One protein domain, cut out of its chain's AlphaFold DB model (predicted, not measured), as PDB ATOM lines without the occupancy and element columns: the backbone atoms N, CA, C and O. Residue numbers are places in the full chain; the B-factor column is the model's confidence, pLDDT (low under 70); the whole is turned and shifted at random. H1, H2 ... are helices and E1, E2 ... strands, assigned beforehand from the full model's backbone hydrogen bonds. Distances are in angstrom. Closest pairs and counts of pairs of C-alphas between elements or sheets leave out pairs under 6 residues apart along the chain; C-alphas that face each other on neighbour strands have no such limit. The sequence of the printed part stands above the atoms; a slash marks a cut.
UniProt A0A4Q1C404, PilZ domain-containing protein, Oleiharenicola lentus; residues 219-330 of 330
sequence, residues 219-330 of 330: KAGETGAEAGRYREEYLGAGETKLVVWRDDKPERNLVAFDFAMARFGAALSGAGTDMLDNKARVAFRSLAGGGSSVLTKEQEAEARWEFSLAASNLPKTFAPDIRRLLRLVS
ATOM      1  N   LYS A 219      -1.599   9.888 -38.918       95.12
ATOM      2  CA  LYS A 219      -1.859  10.196 -37.512       95.12
ATOM      3  C   LYS A 219      -0.791   9.544 -36.654       95.12
ATOM      4  O   LYS A 219      -0.288   8.486 -37.017       95.12
ATOM      5  N   ALA A 220      -0.461  10.173 -35.527       94.06
ATOM      6  CA  ALA A 220       0.439   9.577 -34.545       94.06
ATOM      7  C   ALA A 220      -0.113   8.214 -34.103       94.06
ATOM      8  O   ALA A 220      -1.290   8.103 -33.753       94.06
ATOM      9  N   GLY A 221       0.730   7.195 -34.204       91.88
ATOM     10  CA  GLY A 221       0.467   5.829 -33.785       91.88
ATOM     11  C   GLY A 221       1.268   5.492 -32.534       91.88
ATOM     12  O   GLY A 221       1.411   6.311 -31.625       91.88
ATOM     13  N   GLU A 222       1.782   4.268 -32.491       90.62
ATOM     14  CA  GLU A 222       2.569   3.782 -31.365       90.62
ATOM     15  C   GLU A 222       3.923   4.491 -31.272       90.62
ATOM     16  O   GLU A 222       4.572   4.818 -32.269       90.62
ATOM     17  N   THR A 223       4.361   4.712 -30.038       91.75
ATOM     18  CA  THR A 223       5.699   5.217 -29.732       91.75
ATOM     19  C   THR A 223       6.375   4.231 -28.794       91.75
ATOM     20  O   THR A 223       5.714   3.610 -27.962       91.75
ATOM     21  N   GLY A 224       7.681   4.041 -28.945       90.75
ATOM     22  CA  GLY A 224       8.406   3.048 -28.161       90.75
ATOM     23  C   GLY A 224       9.913   3.221 -28.239       90.75
ATOM     24  O   GLY A 224      10.413   4.089 -28.949       90.75
ATOM     25  N   ALA A 225      10.643   2.390 -27.505       88.75
ATOM     26  CA  ALA A 225      12.090   2.291 -27.623       88.75
ATOM     27  C   ALA A 225      12.443   1.046 -28.443       88.75
ATOM     28  O   ALA A 225      11.943  -0.043 -28.169       88.75
ATOM     29  N   GLU A 226      13.307   1.195 -29.443       88.06
ATOM     30  CA  GLU A 226      13.793   0.099 -30.280       88.06
ATOM     31  C   GLU A 226      15.305   0.248 -30.454       88.06
ATOM     32  O   GLU A 226      15.779   1.286 -30.911       88.06
ATOM     33  N   ALA A 227      16.075  -0.772 -30.060       85.56
ATOM     34  CA  ALA A 227      17.537  -0.801 -30.200       85.56
ATOM     35  C   ALA A 227      18.265   0.460 -29.666       85.56
ATOM     36  O   ALA A 227      19.195   0.965 -30.295       85.56
ATOM     37  N   GLY A 228      17.828   0.996 -28.518       87.88
ATOM     38  CA  GLY A 228      18.418   2.205 -27.919       87.88
ATOM     39  C   GLY A 228      18.099   3.501 -28.675       87.88
ATOM     40  O   GLY A 228      18.825   4.485 -28.553       87.88
ATOM     41  N   ARG A 229      17.044   3.498 -29.495       91.62
ATOM     42  CA  ARG A 229      16.506   4.671 -30.187       91.62
ATOM     43  C   ARG A 229      15.046   4.861 -29.818       91.62
ATOM     44  O   ARG A 229      14.308   3.889 -29.648       91.62
ATOM     45  N   TYR A 230      14.621   6.115 -29.744       93.75
ATOM     46  CA  TYR A 230      13.213   6.442 -29.585       93.75
ATOM     47  C   TYR A 230      12.516   6.360 -30.941       93.75
ATOM     48  O   TYR A 230      12.973   6.941 -31.923       93.75
ATOM     49  N   ARG A 231      11.419   5.621 -31.003       95.31
ATOM     50  CA  ARG A 231      10.697   5.272 -32.221       95.31
ATOM     51  C   ARG A 231       9.316   5.903 -32.199       95.31
ATOM     52  O   ARG A 231       8.555   5.710 -31.253       95.31
ATOM     53  N   GLU A 232       8.987   6.612 -33.267       95.50
ATOM     54  CA  GLU A 232       7.677   7.207 -33.504       95.50
ATOM     55  C   GLU A 232       7.056   6.585 -34.747       95.50
ATOM     56  O   GLU A 232       7.641   6.641 -35.831       95.50
ATOM     57  N   GLU A 233       5.863   6.012 -34.609       96.38
ATOM     58  CA  GLU A 233       5.075   5.579 -35.752       96.38
ATOM     59  C   GLU A 233       3.960   6.563 -36.083       96.38
ATOM     60  O   GLU A 233       3.314   7.142 -35.212       96.38
ATOM     61  N   TYR A 234       3.679   6.679 -37.375       96.81
ATOM     62  CA  TYR A 234       2.548   7.406 -37.909       96.81
ATOM     63  C   TYR A 234       1.841   6.535 -38.943       96.81
ATOM     64  O   TYR A 234       2.456   6.071 -39.905       96.81
ATOM     65  N   LEU A 235       0.543   6.319 -38.747       96.44
ATOM     66  CA  LEU A 235      -0.282   5.455 -39.587       96.44
ATOM     67  C   LEU A 235      -1.274   6.299 -40.383       96.44
ATOM     68  O   LEU A 235      -1.919   7.196 -39.836       96.44
ATOM     69  N   GLY A 236      -1.370   6.027 -41.680       94.56
ATOM     70  CA  GLY A 236      -2.294   6.681 -42.600       94.56
ATOM     71  C   GLY A 236      -3.304   5.704 -43.193       94.56
ATOM     72  O   GLY A 236      -3.413   4.552 -42.779       94.56
ATOM     73  N   ALA A 237      -4.063   6.167 -44.181       92.25
ATOM     74  CA  ALA A 237      -4.975   5.312 -44.928       92.25
ATOM     75  C   ALA A 237      -4.216   4.298 -45.808       92.25
ATOM     76  O   ALA A 237      -3.172   4.613 -46.394       92.25
ATOM     77  N   GLY A 238      -4.788   3.097 -45.951       89.38
ATOM     78  CA  GLY A 238      -4.196   2.003 -46.724       89.38
ATOM     79  C   GLY A 238      -2.907   1.487 -46.083       89.38
ATOM     80  O   GLY A 238      -2.847   1.298 -44.875       89.38
ATOM     81  N   GLU A 239      -1.870   1.296 -46.895       89.88
ATOM     82  CA  GLU A 239      -0.546   0.819 -46.460       89.88
ATOM     83  C   GLU A 239       0.416   1.969 -46.113       89.88
ATOM     84  O   GLU A 239       1.636   1.805 -46.096       89.88
ATOM     85  N   THR A 240      -0.116   3.171 -45.875       95.56
ATOM     86  CA  THR A 240       0.715   4.341 -45.592       95.56
ATOM     87  C   THR A 240       1.223   4.298 -44.153       95.56
ATOM     88  O   THR A 240       0.431   4.359 -43.210       95.56
ATOM     89  N   LYS A 241       2.545   4.265 -43.980       96.56
ATOM     90  CA  LYS A 241       3.198   4.238 -42.669       96.56
ATOM     91  C   LYS A 241       4.488   5.042 -42.699       96.56
ATOM     92  O   LYS A 241       5.330   4.819 -43.560       96.56
ATOM     93  N   LEU A 242       4.661   5.947 -41.745       97.12
ATOM     94  CA  LEU A 242       5.917   6.650 -41.510       97.12
ATOM     95  C   LEU A 242       6.453   6.227 -40.145       97.12
ATOM     96  O   LEU A 242       5.788   6.415 -39.132       97.12
ATOM     97  N   VAL A 243       7.654   5.667 -40.122       97.00
ATOM     98  CA  VAL A 243       8.409   5.383 -38.904       97.00
ATOM     99  C   VAL A 243       9.593   6.325 -38.851       97.00
ATOM    100  O   VAL A 243      10.297   6.522 -39.841       97.00
ATOM    101  N   VAL A 244       9.800   6.919 -37.690       96.31
ATOM    102  CA  VAL A 244      10.897   7.835 -37.425       96.31
ATOM    103  C   VAL A 244      11.646   7.330 -36.207       96.31
ATOM    104  O   VAL A 244      11.035   7.017 -35.188       96.31
ATOM    105  N   TRP A 245      12.971   7.283 -36.301       96.19
ATOM    106  CA  TRP A 245      13.828   6.993 -35.160       96.19
ATOM    107  C   TRP A 245      14.611   8.241 -34.776       96.19
ATOM    108  O   TRP A 245      15.178   8.938 -35.625       96.19
ATOM    109  N   ARG A 246      14.661   8.487 -33.474       95.00
ATOM    110  CA  ARG A 246      15.415   9.548 -32.821       95.00
ATOM    111  C   ARG A 246      16.497   8.948 -31.937       95.00
ATOM    112  O   ARG A 246      16.358   7.818 -31.459       95.00
ATOM    113  N   ASP A 247      17.578   9.688 -31.734       93.00
ATOM    114  CA  ASP A 247      18.539   9.324 -30.701       93.00
ATOM    115  C   ASP A 247      17.878   9.350 -29.309       93.00
ATOM    116  O   ASP A 247      16.905  10.064 -29.068       93.00
ATOM    117  N   ASP A 248      18.387   8.533 -28.387       88.38
ATOM    118  CA  ASP A 248      17.918   8.495 -26.991       88.38
ATOM    119  C   ASP A 248      18.579   9.593 -26.134       88.38
ATOM    120  O   ASP A 248      18.743   9.489 -24.920       88.38
ATOM    121  N   LYS A 249      19.031  10.665 -26.789       88.44
ATOM    122  CA  LYS A 249      19.607  11.835 -26.131       88.44
ATOM    123  C   LYS A 249      18.485  12.803 -25.761       88.44
ATOM    124  O   LYS A 249      17.417  12.772 -26.369       88.44
ATOM    125  N   PRO A 250      18.715  13.725 -24.810       85.31
ATOM    126  CA  PRO A 250      17.717  14.735 -24.450       85.31
ATOM    127  C   PRO A 250      17.240  15.580 -25.644       85.31
ATOM    128  O   PRO A 250      16.087  15.999 -25.666       85.31
ATOM    129  N   GLU A 251      18.094  15.796 -26.648       84.44
ATOM    130  CA  GLU A 251      17.752  16.539 -27.870       84.44
ATOM    131  C   GLU A 251      16.840  15.760 -28.831       84.44
ATOM    132  O   GLU A 251      16.123  16.373 -29.621       84.44
ATOM    133  N   ARG A 252      16.837  14.421 -28.749       88.00
ATOM    134  CA  ARG A 252      16.065  13.502 -29.599       88.00
ATOM    135  C   ARG A 252      16.194  13.820 -31.091       88.00
ATOM    136  O   ARG A 252      15.194  13.937 -31.806       88.00
ATOM    137  N   ASN A 253      17.424  13.967 -31.569       91.06
ATOM    138  CA  ASN A 253      17.720  14.262 -32.964       91.06
ATOM    139  C   ASN A 253      17.255  13.121 -33.876       91.06
ATOM    140  O   ASN A 253      17.386  11.944 -33.542       91.06
ATOM    141  N   LEU A 254      16.731  13.468 -35.052       92.62
ATOM    142  CA  LEU A 254      16.301  12.498 -36.059       92.62
ATOM    143  C   LEU A 254      17.507  11.746 -36.626       92.62
ATOM    144  O   LEU A 254      18.392  12.361 -37.214       92.62
ATOM    145  N   VAL A 255      17.509  10.419 -36.492       94.12
ATOM    146  CA  VAL A 255      18.612   9.563 -36.960       94.12
ATOM    147  C   VAL A 255      18.217   8.640 -38.097       94.12
ATOM    148  O   VAL A 255      19.093   8.181 -38.814       94.12
ATOM    149  N   ALA A 256      16.939   8.331 -38.287       94.88
ATOM    150  CA  ALA A 256      16.496   7.493 -39.395       94.88
ATOM    151  C   ALA A 256      15.007   7.698 -39.665       94.88
ATOM    152  O   ALA A 256      14.262   8.145 -38.789       94.88
ATOM    153  N   PHE A 257      14.566   7.320 -40.859       96.38
ATOM    154  CA  PHE A 257      13.145   7.183 -41.153       96.38
ATOM    155  C   PHE A 257      12.896   6.070 -42.166       96.38
ATOM    156  O   PHE A 257      13.770   5.719 -42.958       96.38
ATOM    157  N   ASP A 258      11.679   5.547 -42.144       96.00
ATOM    158  CA  ASP A 258      11.127   4.671 -43.164       96.00
ATOM    159  C   ASP A 258       9.705   5.144 -43.459       96.00
ATOM    160  O   ASP A 258       8.843   5.145 -42.581       96.00
ATOM    161  N   PHE A 259       9.478   5.612 -44.678       96.31
ATOM    162  CA  PHE A 259       8.191   6.096 -45.131       96.31
ATOM    163  C   PHE A 259       7.682   5.201 -46.257       96.31
ATOM    164  O   PHE A 259       8.167   5.253 -47.382       96.31
ATOM    165  N   ALA A 260       6.674   4.397 -45.951       95.31
ATOM    166  CA  ALA A 260       5.915   3.603 -46.898       95.31
ATOM    167  C   ALA A 260       4.665   4.366 -47.358       95.31
ATOM    168  O   ALA A 260       3.881   4.859 -46.544       95.31
ATOM    169  N   MET A 261       4.467   4.439 -48.672       92.56
ATOM    170  CA  MET A 261       3.253   4.934 -49.321       92.56
ATOM    171  C   MET A 261       2.790   3.908 -50.353       92.56
ATOM    172  O   MET A 261       3.619   3.199 -50.900       92.56
ATOM    173  N   ALA A 262       1.495   3.887 -50.678       84.81
ATOM    174  CA  ALA A 262       0.808   2.918 -51.549       84.81
ATOM    175  C   ALA A 262       1.651   2.074 -52.543       84.81
ATOM    176  O   ALA A 262       1.420   0.878 -52.651       84.81
ATOM    177  N   ARG A 263       2.569   2.673 -53.317       89.62
ATOM    178  CA  ARG A 263       3.398   1.969 -54.318       89.62
ATOM    179  C   ARG A 263       4.887   1.888 -53.976       89.62
ATOM    180  O   ARG A 263       5.568   1.004 -54.494       89.62
ATOM    181  N   PHE A 264       5.398   2.800 -53.152       93.94
ATOM    182  CA  PHE A 264       6.830   3.000 -52.941       93.94
ATOM    183  C   PHE A 264       7.161   3.211 -51.464       93.94
ATOM    184  O   PHE A 264       6.397   3.817 -50.717       93.94
ATOM    185  N   GLY A 265       8.338   2.747 -51.057       94.31
ATOM    186  CA  GLY A 265       8.947   3.053 -49.767       94.31
ATOM    187  C   GLY A 265      10.188   3.918 -49.952       94.31
ATOM    188  O   GLY A 265      10.918   3.730 -50.924       94.31
ATOM    189  N   ALA A 266      10.436   4.836 -49.024       95.06
ATOM    190  CA  ALA A 266      11.665   5.611 -48.923       95.06
ATOM    191  C   ALA A 266      12.243   5.443 -47.523       95.06
ATOM    192  O   ALA A 266      11.549   5.690 -46.539       95.06
ATOM    193  N   ALA A 267      13.509   5.054 -47.427       95.06
ATOM    194  CA  ALA A 267      14.162   4.838 -46.146       95.06
ATOM    195  C   ALA A 267      15.537   5.500 -46.091       95.06
ATOM    196  O   ALA A 267      16.281   5.535 -47.073       95.06
ATOM    197  N   LEU A 268      15.877   5.986 -44.902       95.00
ATOM    198  CA  LEU A 268      17.199   6.473 -44.543       95.00
ATOM    199  C   LEU A 268      17.597   5.818 -43.223       95.00
ATOM    200  O   LEU A 268      17.045   6.154 -42.179       95.00
ATOM    201  N   SER A 269      18.568   4.904 -43.258       91.88
ATOM    202  CA  SER A 269      18.980   4.117 -42.082       91.88
ATOM    203  C   SER A 269      19.833   4.895 -41.069       91.88
ATOM    204  O   SER A 269      20.028   4.437 -39.940       91.88
ATOM    205  N   GLY A 270      20.379   6.044 -41.475       90.12
ATOM    206  CA  GLY A 270      21.277   6.863 -40.663       90.12
ATOM    207  C   GLY A 270      21.440   8.268 -41.240       90.12
ATOM    208  O   GLY A 270      22.149   8.433 -42.230       90.12
ATOM    209  N   ALA A 271      20.812   9.256 -40.615       86.69
ATOM    210  CA  ALA A 271      20.923  10.668 -40.937       86.69
ATOM    211  C   ALA A 271      22.187  11.254 -40.293       86.69
ATOM    212  O   ALA A 271      22.373  11.182 -39.079       86.69
ATOM    213  N   GLY A 272      23.065  11.813 -41.122       85.69
ATOM    214  CA  GLY A 272      24.179  12.648 -40.692       85.69
ATOM    215  C   GLY A 272      23.774  14.118 -40.569       85.69
ATOM    216  O   GLY A 272      22.628  14.497 -40.815       85.69
ATOM    217  N   THR A 273      24.741  14.967 -40.225       85.12
ATOM    218  CA  THR A 273      24.561  16.427 -40.171       85.12
ATOM    219  C   THR A 273      24.439  17.064 -41.556       85.12
ATOM    220  O   THR A 273      23.824  18.122 -41.690       85.12
ATOM    221  N   ASP A 274      25.013  16.436 -42.587       87.62
ATOM    222  CA  ASP A 274      24.937  16.914 -43.967       87.62
ATOM    223  C   ASP A 274      23.649  16.431 -44.651       87.62
ATOM    224  O   ASP A 274      23.447  15.251 -44.940       87.62
ATOM    225  N   MET A 275      22.765  17.384 -44.940       84.31
ATOM    226  CA  MET A 275      21.483  17.124 -45.588       84.31
ATOM    227  C   MET A 275      21.602  16.711 -47.060       84.31
ATOM    228  O   MET A 275      20.697  16.041 -47.561       84.31
ATOM    229  N   LEU A 276      22.675  17.099 -47.754       86.56
ATOM    230  CA  LEU A 276      22.907  16.702 -49.144       86.56
ATOM    231  C   LEU A 276      23.343  15.239 -49.222       86.56
ATOM    232  O   LEU A 276      22.802  14.494 -50.040       86.56
ATOM    233  N   ASP A 277      24.233  14.815 -48.322       89.56
ATOM    234  CA  ASP A 277      24.605  13.403 -48.179       89.56
ATOM    235  C   ASP A 277      23.385  12.553 -47.794       89.56
ATOM    236  O   ASP A 277      23.084  11.548 -48.439       89.56
ATOM    237  N   ASN A 278      22.586  13.020 -46.826       90.81
ATOM    238  CA  ASN A 278      21.344  12.345 -46.442       90.81
ATOM    239  C   ASN A 278      20.401  12.139 -47.634       90.81
ATOM    240  O   ASN A 278      19.825  11.062 -47.771       90.81
ATOM    241  N   LYS A 279      20.256  13.143 -48.510       90.19
ATOM    242  CA  LYS A 279      19.431  13.041 -49.721       90.19
ATOM    243  C   LYS A 279      19.951  11.971 -50.682       90.19
ATOM    244  O   LYS A 279      19.153  11.206 -51.219       90.19
ATOM    245  N   ALA A 280      21.263  11.913 -50.903       89.94
ATOM    246  CA  ALA A 280      21.878  10.915 -51.781       89.94
ATOM    247  C   ALA A 280      21.749   9.485 -51.227       89.94
ATOM    248  O   ALA A 280      21.706   8.527 -51.997       89.94
ATOM    249  N   ARG A 281      21.648   9.348 -49.901       92.75
ATOM    250  CA  ARG A 281      21.560   8.066 -49.188       92.75
ATOM    251  C   ARG A 281      20.136   7.544 -48.988       92.75
ATOM    252  O   ARG A 281      19.983   6.443 -48.459       92.75
ATOM    253  N   VAL A 282      19.100   8.288 -49.391       94.12
ATOM    254  CA  VAL A 282      17.722   7.775 -49.352       94.12
ATOM    255  C   VAL A 282      17.571   6.641 -50.359       94.12
ATOM    256  O   VAL A 282      17.700   6.843 -51.567       94.12
ATOM    257  N   ALA A 283      17.246   5.457 -49.849       93.69
ATOM    258  CA  ALA A 283      16.934   4.297 -50.663       93.69
ATOM    259  C   ALA A 283      15.431   4.257 -50.955       93.69
ATOM    260  O   ALA A 283      14.611   4.326 -50.036       93.69
ATOM    261  N   PHE A 284      15.077   4.109 -52.230       93.62
ATOM    262  CA  PHE A 284      13.699   3.911 -52.673       93.62
ATOM    263  C   PHE A 284      13.469   2.446 -53.042       93.62
ATOM    264  O   PHE A 284      14.332   1.808 -53.643       93.62
ATOM    265  N   ARG A 285      12.295   1.913 -52.699       93.75
ATOM    266  CA  ARG A 285      11.908   0.522 -52.979       93.75
ATOM    267  C   ARG A 285      10.473   0.426 -53.478       93.75
ATOM    268  O   ARG A 285       9.638   1.251 -53.108       93.75
ATOM    269  N   SER A 286      10.179  -0.592 -54.283       91.94
ATOM    270  CA  SER A 286       8.796  -0.939 -54.627       91.94
ATOM    271  C   SER A 286       8.117  -1.595 -53.427       91.94
ATOM    272  O   SER A 286       8.726  -2.423 -52.751       91.94
ATOM    273  N   LEU A 287       6.855  -1.248 -53.178       87.94
ATOM    274  CA  LEU A 287       5.976  -2.000 -52.272       87.94
ATOM    275  C   LEU A 287       5.003  -2.902 -53.041       87.94
ATOM    276  O   LEU A 287       4.428  -3.829 -52.476       87.94
ATOM    277  N   ALA A 288       4.861  -2.685 -54.350       79.44
ATOM    278  CA  ALA A 288       4.106  -3.581 -55.208       79.44
ATOM    279  C   ALA A 288       4.905  -4.877 -55.439       79.44
ATOM    280  O   ALA A 288       5.981  -4.836 -56.039       79.44
ATOM    281  N   GLY A 289       4.362  -6.017 -54.996       63.25
ATOM    282  CA  GLY A 289       4.842  -7.346 -55.398       63.25
ATOM    283  C   GLY A 289       5.722  -8.113 -54.403       63.25
ATOM    284  O   GLY A 289       6.563  -8.884 -54.849       63.25
ATOM    285  N   GLY A 290       5.546  -7.944 -53.087       56.16
ATOM    286  CA  GLY A 290       6.031  -8.891 -52.058       56.16
ATOM    287  C   GLY A 290       7.552  -9.059 -51.906       56.16
ATOM    288  O   GLY A 290       7.995  -9.797 -51.031       56.16
ATOM    289  N   GLY A 291       8.358  -8.369 -52.711       57.91
ATOM    290  CA  GLY A 291       9.813  -8.384 -52.643       57.91
ATOM    291  C   GLY A 291      10.378  -6.987 -52.855       57.91
ATOM    292  O   GLY A 291       9.872  -6.223 -53.675       57.91
ATOM    293  N   SER A 292      11.438  -6.659 -52.113       63.03
ATOM    294  CA  SER A 292      12.215  -5.428 -52.285       63.03
ATOM    295  C   SER A 292      12.959  -5.473 -53.623       63.03
ATOM    296  O   SER A 292      14.146  -5.789 -53.675       63.03
ATOM    297  N   SER A 293      12.254  -5.207 -54.720       74.62
ATOM    298  CA  SER A 293      12.860  -5.084 -56.040       74.62
ATOM    299  C   SER A 293      13.526  -3.716 -56.187       74.62
ATOM    300  O   SER A 293      12.991  -2.682 -55.772       74.62
ATOM    301  N   VAL A 294      14.729  -3.726 -56.762       83.62
ATOM    302  CA  VAL A 294      15.443  -2.509 -57.161       83.62
ATOM    303  C   VAL A 294      14.587  -1.778 -58.195       83.62
ATOM    304  O   VAL A 294      14.166  -2.378 -59.184       83.62
ATOM    305  N   LEU A 295      14.305  -0.498 -57.950       91.19
ATOM    306  CA  LEU A 295      13.511   0.330 -58.855       91.19
ATOM    307  C   LEU A 295      14.287   0.634 -60.143       91.19
ATOM    308  O   LEU A 295      15.501   0.842 -60.112       91.19
ATOM    309  N   THR A 296      13.587   0.726 -61.276       93.44
ATOM    310  CA  THR A 296      14.170   1.359 -62.471       93.44
ATOM    311  C   THR A 296      14.376   2.856 -62.224       93.44
ATOM    312  O   THR A 296      13.749   3.442 -61.338       93.44
ATOM    313  N   LYS A 297      15.209   3.519 -63.036       93.25
ATOM    314  CA  LYS A 297      15.454   4.969 -62.904       93.25
ATOM    315  C   LYS A 297      14.165   5.788 -63.014       93.25
ATOM    316  O   LYS A 297      13.994   6.784 -62.316       93.25
ATOM    317  N   GLU A 298      13.243   5.359 -63.869       93.00
ATOM    318  CA  GLU A 298      11.942   5.994 -64.072       93.00
ATOM    319  C   GLU A 298      11.040   5.821 -62.845       93.00
ATOM    320  O   GLU A 298      10.398   6.780 -62.413       93.00
ATOM    321  N   GLN A 299      11.022   4.622 -62.256       93.38
ATOM    322  CA  GLN A 299      10.271   4.339 -61.031       93.38
ATOM    323  C   GLN A 299      10.849   5.089 -59.829       93.38
ATOM    324  O   GLN A 299      10.104   5.608 -59.009       93.38
ATOM    325  N   GLU A 300      12.172   5.196 -59.736       93.69
ATOM    326  CA  GLU A 300      12.846   5.958 -58.687       93.69
ATOM    327  C   GLU A 300      12.556   7.462 -58.813       93.69
ATOM    328  O   GLU A 300      12.289   8.138 -57.818       93.69
ATOM    329  N   ALA A 301      12.540   8.001 -60.038       93.50
ATOM    330  CA  ALA A 301      12.123   9.379 -60.296       93.50
ATOM    331  C   ALA A 301      10.640   9.612 -59.950       93.50
ATOM    332  O   ALA A 301      10.277  10.681 -59.451       93.50
ATOM    333  N   GLU A 302       9.780   8.618 -60.190       93.44
ATOM    334  CA  GLU A 302       8.383   8.638 -59.758       93.44
ATOM    335  C   GLU A 302       8.248   8.624 -58.236       93.44
ATOM    336  O   GLU A 302       7.567   9.497 -57.694       93.44
ATOM    337  N   ALA A 303       8.948   7.718 -57.556       94.50
ATOM    338  CA  ALA A 303       8.968   7.642 -56.104       94.50
ATOM    339  C   ALA A 303       9.424   8.976 -55.498       94.50
ATOM    340  O   ALA A 303       8.702   9.557 -54.691       94.50
ATOM    341  N   ARG A 304      10.556   9.534 -55.951       94.62
ATOM    342  CA  ARG A 304      11.043  10.855 -55.503       94.62
ATOM    343  C   ARG A 304       9.988  11.946 -55.652       94.62
ATOM    344  O   ARG A 304       9.764  12.726 -54.728       94.62
ATOM    345  N   TRP A 305       9.307  11.991 -56.797       95.56
ATOM    346  CA  TRP A 305       8.239  12.961 -57.019       95.56
ATOM    347  C   TRP A 305       7.070  12.781 -56.034       95.56
ATOM    348  O   TRP A 305       6.617  13.777 -55.458       95.56
ATOM    349  N   GLU A 306       6.607  11.545 -55.811       95.25
ATOM    350  CA  GLU A 306       5.529  11.245 -54.858       95.25
ATOM    351  C   GLU A 306       5.938  11.633 -53.430       95.25
ATOM    352  O   GLU A 306       5.208  12.349 -52.746       95.25
ATOM    353  N   PHE A 307       7.135  11.241 -52.985       95.88
ATOM    354  CA  PHE A 307       7.631  11.577 -51.648       95.88
ATOM    355  C   PHE A 307       7.815  13.084 -51.463       95.88
ATOM    356  O   PHE A 307       7.518  13.606 -50.389       95.88
ATOM    357  N   SER A 308       8.219  13.808 -52.508       95.81
ATOM    358  CA  SER A 308       8.352  15.266 -52.457       95.81
ATOM    359  C   SER A 308       7.005  15.965 -52.290       95.81
ATOM    360  O   SER A 308       6.860  16.866 -51.456       95.81
ATOM    361  N   LEU A 309       5.982  15.497 -53.010       96.62
ATOM    362  CA  LEU A 309       4.623  15.997 -52.841       96.62
ATOM    363  C   LEU A 309       4.091  15.661 -51.436       96.62
ATOM    364  O   LEU A 309       3.607  16.564 -50.749       96.62
ATOM    365  N   ALA A 310       4.257  14.417 -50.973       96.38
ATOM    366  CA  ALA A 310       3.830  13.978 -49.644       96.38
ATOM    367  C   ALA A 310       4.492  14.781 -48.515       96.38
ATOM    368  O   ALA A 310       3.796  15.285 -47.635       96.38
ATOM    369  N   ALA A 311       5.814  14.966 -48.567       95.38
ATOM    370  CA  ALA A 311       6.578  15.723 -47.577       95.38
ATOM    371  C   ALA A 311       6.149  17.198 -47.506       95.38
ATOM    372  O   ALA A 311       6.150  17.821 -46.437       95.38
ATOM    373  N   SER A 312       5.758  17.783 -48.642       95.38
ATOM    374  CA  SER A 312       5.216  19.143 -48.664       95.38
ATOM    375  C   SER A 312       3.813  19.227 -48.050       95.38
ATOM    376  O   SER A 312       3.487  20.235 -47.425       95.38
ATOM    377  N   ASN A 313       3.028  18.151 -48.148       96.44
ATOM    378  CA  ASN A 313       1.634  18.086 -47.715       96.44
ATOM    379  C   ASN A 313       1.430  17.551 -46.280       96.44
ATOM    380  O   ASN A 313       0.295  17.328 -45.864       96.44
ATOM    381  N   LEU A 314       2.501  17.346 -45.506       95.38
ATOM    382  CA  LEU A 314       2.388  16.862 -44.128       95.38
ATOM    383  C   LEU A 314       1.581  17.830 -43.237       95.38
ATOM    384  O   LEU A 314       1.805  19.049 -43.301       95.38
ATOM    385  N   PRO A 315       0.691  17.314 -42.364       92.75
ATOM    386  CA  PRO A 315      -0.055  18.127 -41.410       92.75
ATOM    387  C   PRO A 315       0.860  18.911 -40.460       92.75
ATOM    388  O   PRO A 315       1.926  18.445 -40.060       92.75
ATOM    389  N   LYS A 316       0.412  20.091 -40.017       91.81
ATOM    390  CA  LYS A 316       1.167  20.936 -39.067       91.81
ATOM    391  C   LYS A 316       1.364  20.309 -37.686       91.81
ATOM    392  O   LYS A 316       2.220  20.775 -36.943       91.81
ATOM    393  N   THR A 317       0.586  19.279 -37.359       91.38
ATOM    394  CA  THR A 317       0.718  18.495 -36.125       91.38
ATOM    395  C   THR A 317       2.024  17.705 -36.070       91.38
ATOM    396  O   THR A 317       2.447  17.325 -34.986       91.38
ATOM    397  N   PHE A 318       2.677  17.473 -37.213       93.00
ATOM    398  CA  PHE A 318       3.996  16.854 -37.259       93.00
ATOM    399  C   PHE A 318       5.079  17.809 -36.771       93.00
ATOM    400  O   PHE A 318       5.101  18.996 -37.137       93.00
ATOM    401  N   ALA A 319       6.028  17.251 -36.019       92.69
ATOM    402  CA  ALA A 319       7.184  17.979 -35.531       92.69
ATOM    403  C   ALA A 319       7.911  18.695 -36.698       92.69
ATOM    404  O   ALA A 319       8.060  18.123 -37.790       92.69
ATOM    405  N   PRO A 320       8.305  19.976 -36.537       92.25
ATOM    406  CA  PRO A 320       8.883  20.766 -37.628       92.25
ATOM    407  C   PRO A 320      10.148  20.160 -38.244       92.25
ATOM    408  O   PRO A 320      10.387  20.322 -39.441       92.25
ATOM    409  N   ASP A 321      10.944  19.456 -37.446       92.06
ATOM    410  CA  ASP A 321      12.159  18.763 -37.863       92.06
ATOM    411  C   ASP A 321      11.864  17.569 -38.784       92.06
ATOM    412  O   ASP A 321      12.516  17.448 -39.818       92.06
ATOM    413  N   ILE A 322      10.826  16.768 -38.503       93.50
ATOM    414  CA  ILE A 322      10.367  15.677 -39.386       93.50
ATOM    415  C   ILE A 322       9.937  16.257 -40.734       93.50
ATOM    416  O   ILE A 322      10.374  15.800 -41.792       93.50
ATOM    417  N   ARG A 323       9.120  17.322 -40.706       93.25
ATOM    418  CA  ARG A 323       8.673  18.008 -41.929       93.25
ATOM    419  C   ARG A 323       9.853  18.569 -42.722       93.25
ATOM    420  O   ARG A 323       9.865  18.478 -43.947       93.25
ATOM    421  N   ARG A 324      10.850  19.147 -42.046       90.81
ATOM    422  CA  ARG A 324      12.064  19.676 -42.682       90.81
ATOM    423  C   ARG A 324      12.907  18.563 -43.300       90.81
ATOM    424  O   ARG A 324      13.305  18.714 -44.453       90.81
ATOM    425  N   LEU A 325      13.154  17.479 -42.564       89.75
ATOM    426  CA  LEU A 325      13.940  16.335 -43.025       89.75
ATOM    427  C   LEU A 325      13.334  15.774 -44.311       89.75
ATOM    428  O   LEU A 325      13.990  15.791 -45.350       89.75
ATOM    429  N   LEU A 326      12.056  15.384 -44.263       92.75
ATOM    430  CA  LEU A 326      11.370  14.755 -45.391       92.75
ATOM    431  C   LEU A 326      11.347  15.655 -46.636       92.75
ATOM    432  O   LEU A 326      11.551  15.164 -47.738       92.75
ATOM    433  N   ARG A 327      11.181  16.977 -46.480       89.94
ATOM    434  CA  ARG A 327      11.192  17.932 -47.609       89.94
ATOM    435  C   ARG A 327      12.561  18.106 -48.264       89.94
ATOM    436  O   ARG A 327      12.624  18.503 -49.427       89.94
ATOM    437  N   LEU A 328      13.643  17.927 -47.511       85.00
ATOM    438  CA  LEU A 328      15.006  18.109 -48.016       85.00
ATOM    439  C   LEU A 328      15.509  16.850 -48.720       85.00
ATOM    440  O   LEU A 328      16.186  16.952 -49.746       85.00
ATOM    441  N   VAL A 329      15.149  15.682 -48.188       78.88
ATOM    442  CA  VAL A 329      15.613  14.393 -48.708       78.88
ATOM    443  C   VAL A 329      14.744  13.841 -49.842       78.88
ATOM    444  O   VAL A 329      15.189  12.948 -50.557       78.88
ATOM    445  N   SER A 330      13.540  14.390 -50.039       76.00
ATOM    446  CA  SER A 330      12.670  14.082 -51.182       76.00
ATOM    447  C   SER A 330      13.121  14.721 -52.494       76.00
ATOM    448  O   SER A 330      13.565  15.898 -52.464       76.00
TER     449      SER A 330
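Overview. This is residues 219 to 330 of the 330 residues of the protein "PilZ domain-containing protein" of Oleiharenicola lentus (UniProt A0A4Q1C404). One twisted sheet of six strands forms a wall, with the helical hairpin of H2 and H3 packed across one face, over the part from E3 to E6, and the other face bare. Short H1, between E5 and E6 in the chain, lies beside H3. The printed part has 112 residues with three named helices and six named strands, which follow along the chain as E1 E2 E3 E4 E5 H1 E6 H2 H3; the antiparallel sheet runs E1 - E2 - E3 - E4 - E5 - E6. The class is mixed, helices and strands; the whole is compact, radius of gyration of the C-alphas 13.6 A, spanning 41 by 31 by 28 A.

Along the chain. Find C-alpha 219 at (-1.859, 10.196, -37.512); there E1, residues 219 to 226, begins and runs 20.0 A. Next come E2, 229 to 235, 19.3 A; E3, 241 to 247, 20.1 A; E4, 254 to 261, 20.1 A; E5, 264 to 268; and E6, 283 to 286. H1 is 275 to 280, H2 297 to 312, 22.5 A, and H3 320 to 329, ending at C-alpha 329, (15.613, 14.393, -48.708).

Arrangement. E1 to E5 form a meander, each strand the antiparallel neighbour of the one before. Look for N 221 and O 233 between E1 and E2, 2.8 A, and N 265 and O 285 between E5 and E6, 2.9 A. H2 and H3 on the same face make two layers, helices over a sheet, at heights of 9.2 A and 9.8 A. H2 touches H3 with residues 307 to 312 alone, closest C-alphas Ala 311 and Arg 327, 5.1 A, at a shallow tilt of 22 degrees, opposite ways. H1 touches H3, closest C-alphas Lys 279 and Val 329, 4.2 A. In H1, H2 and H3 every O i to N i+4 pair is within hydrogen-bond range.

Size, cuts and confidence. The C-alphas farthest apart, Pro 250 and Glu 298, are 41.0 A apart. The printed part has no cut and no long link. Look for low confidence at residues 289 to 292, under 70.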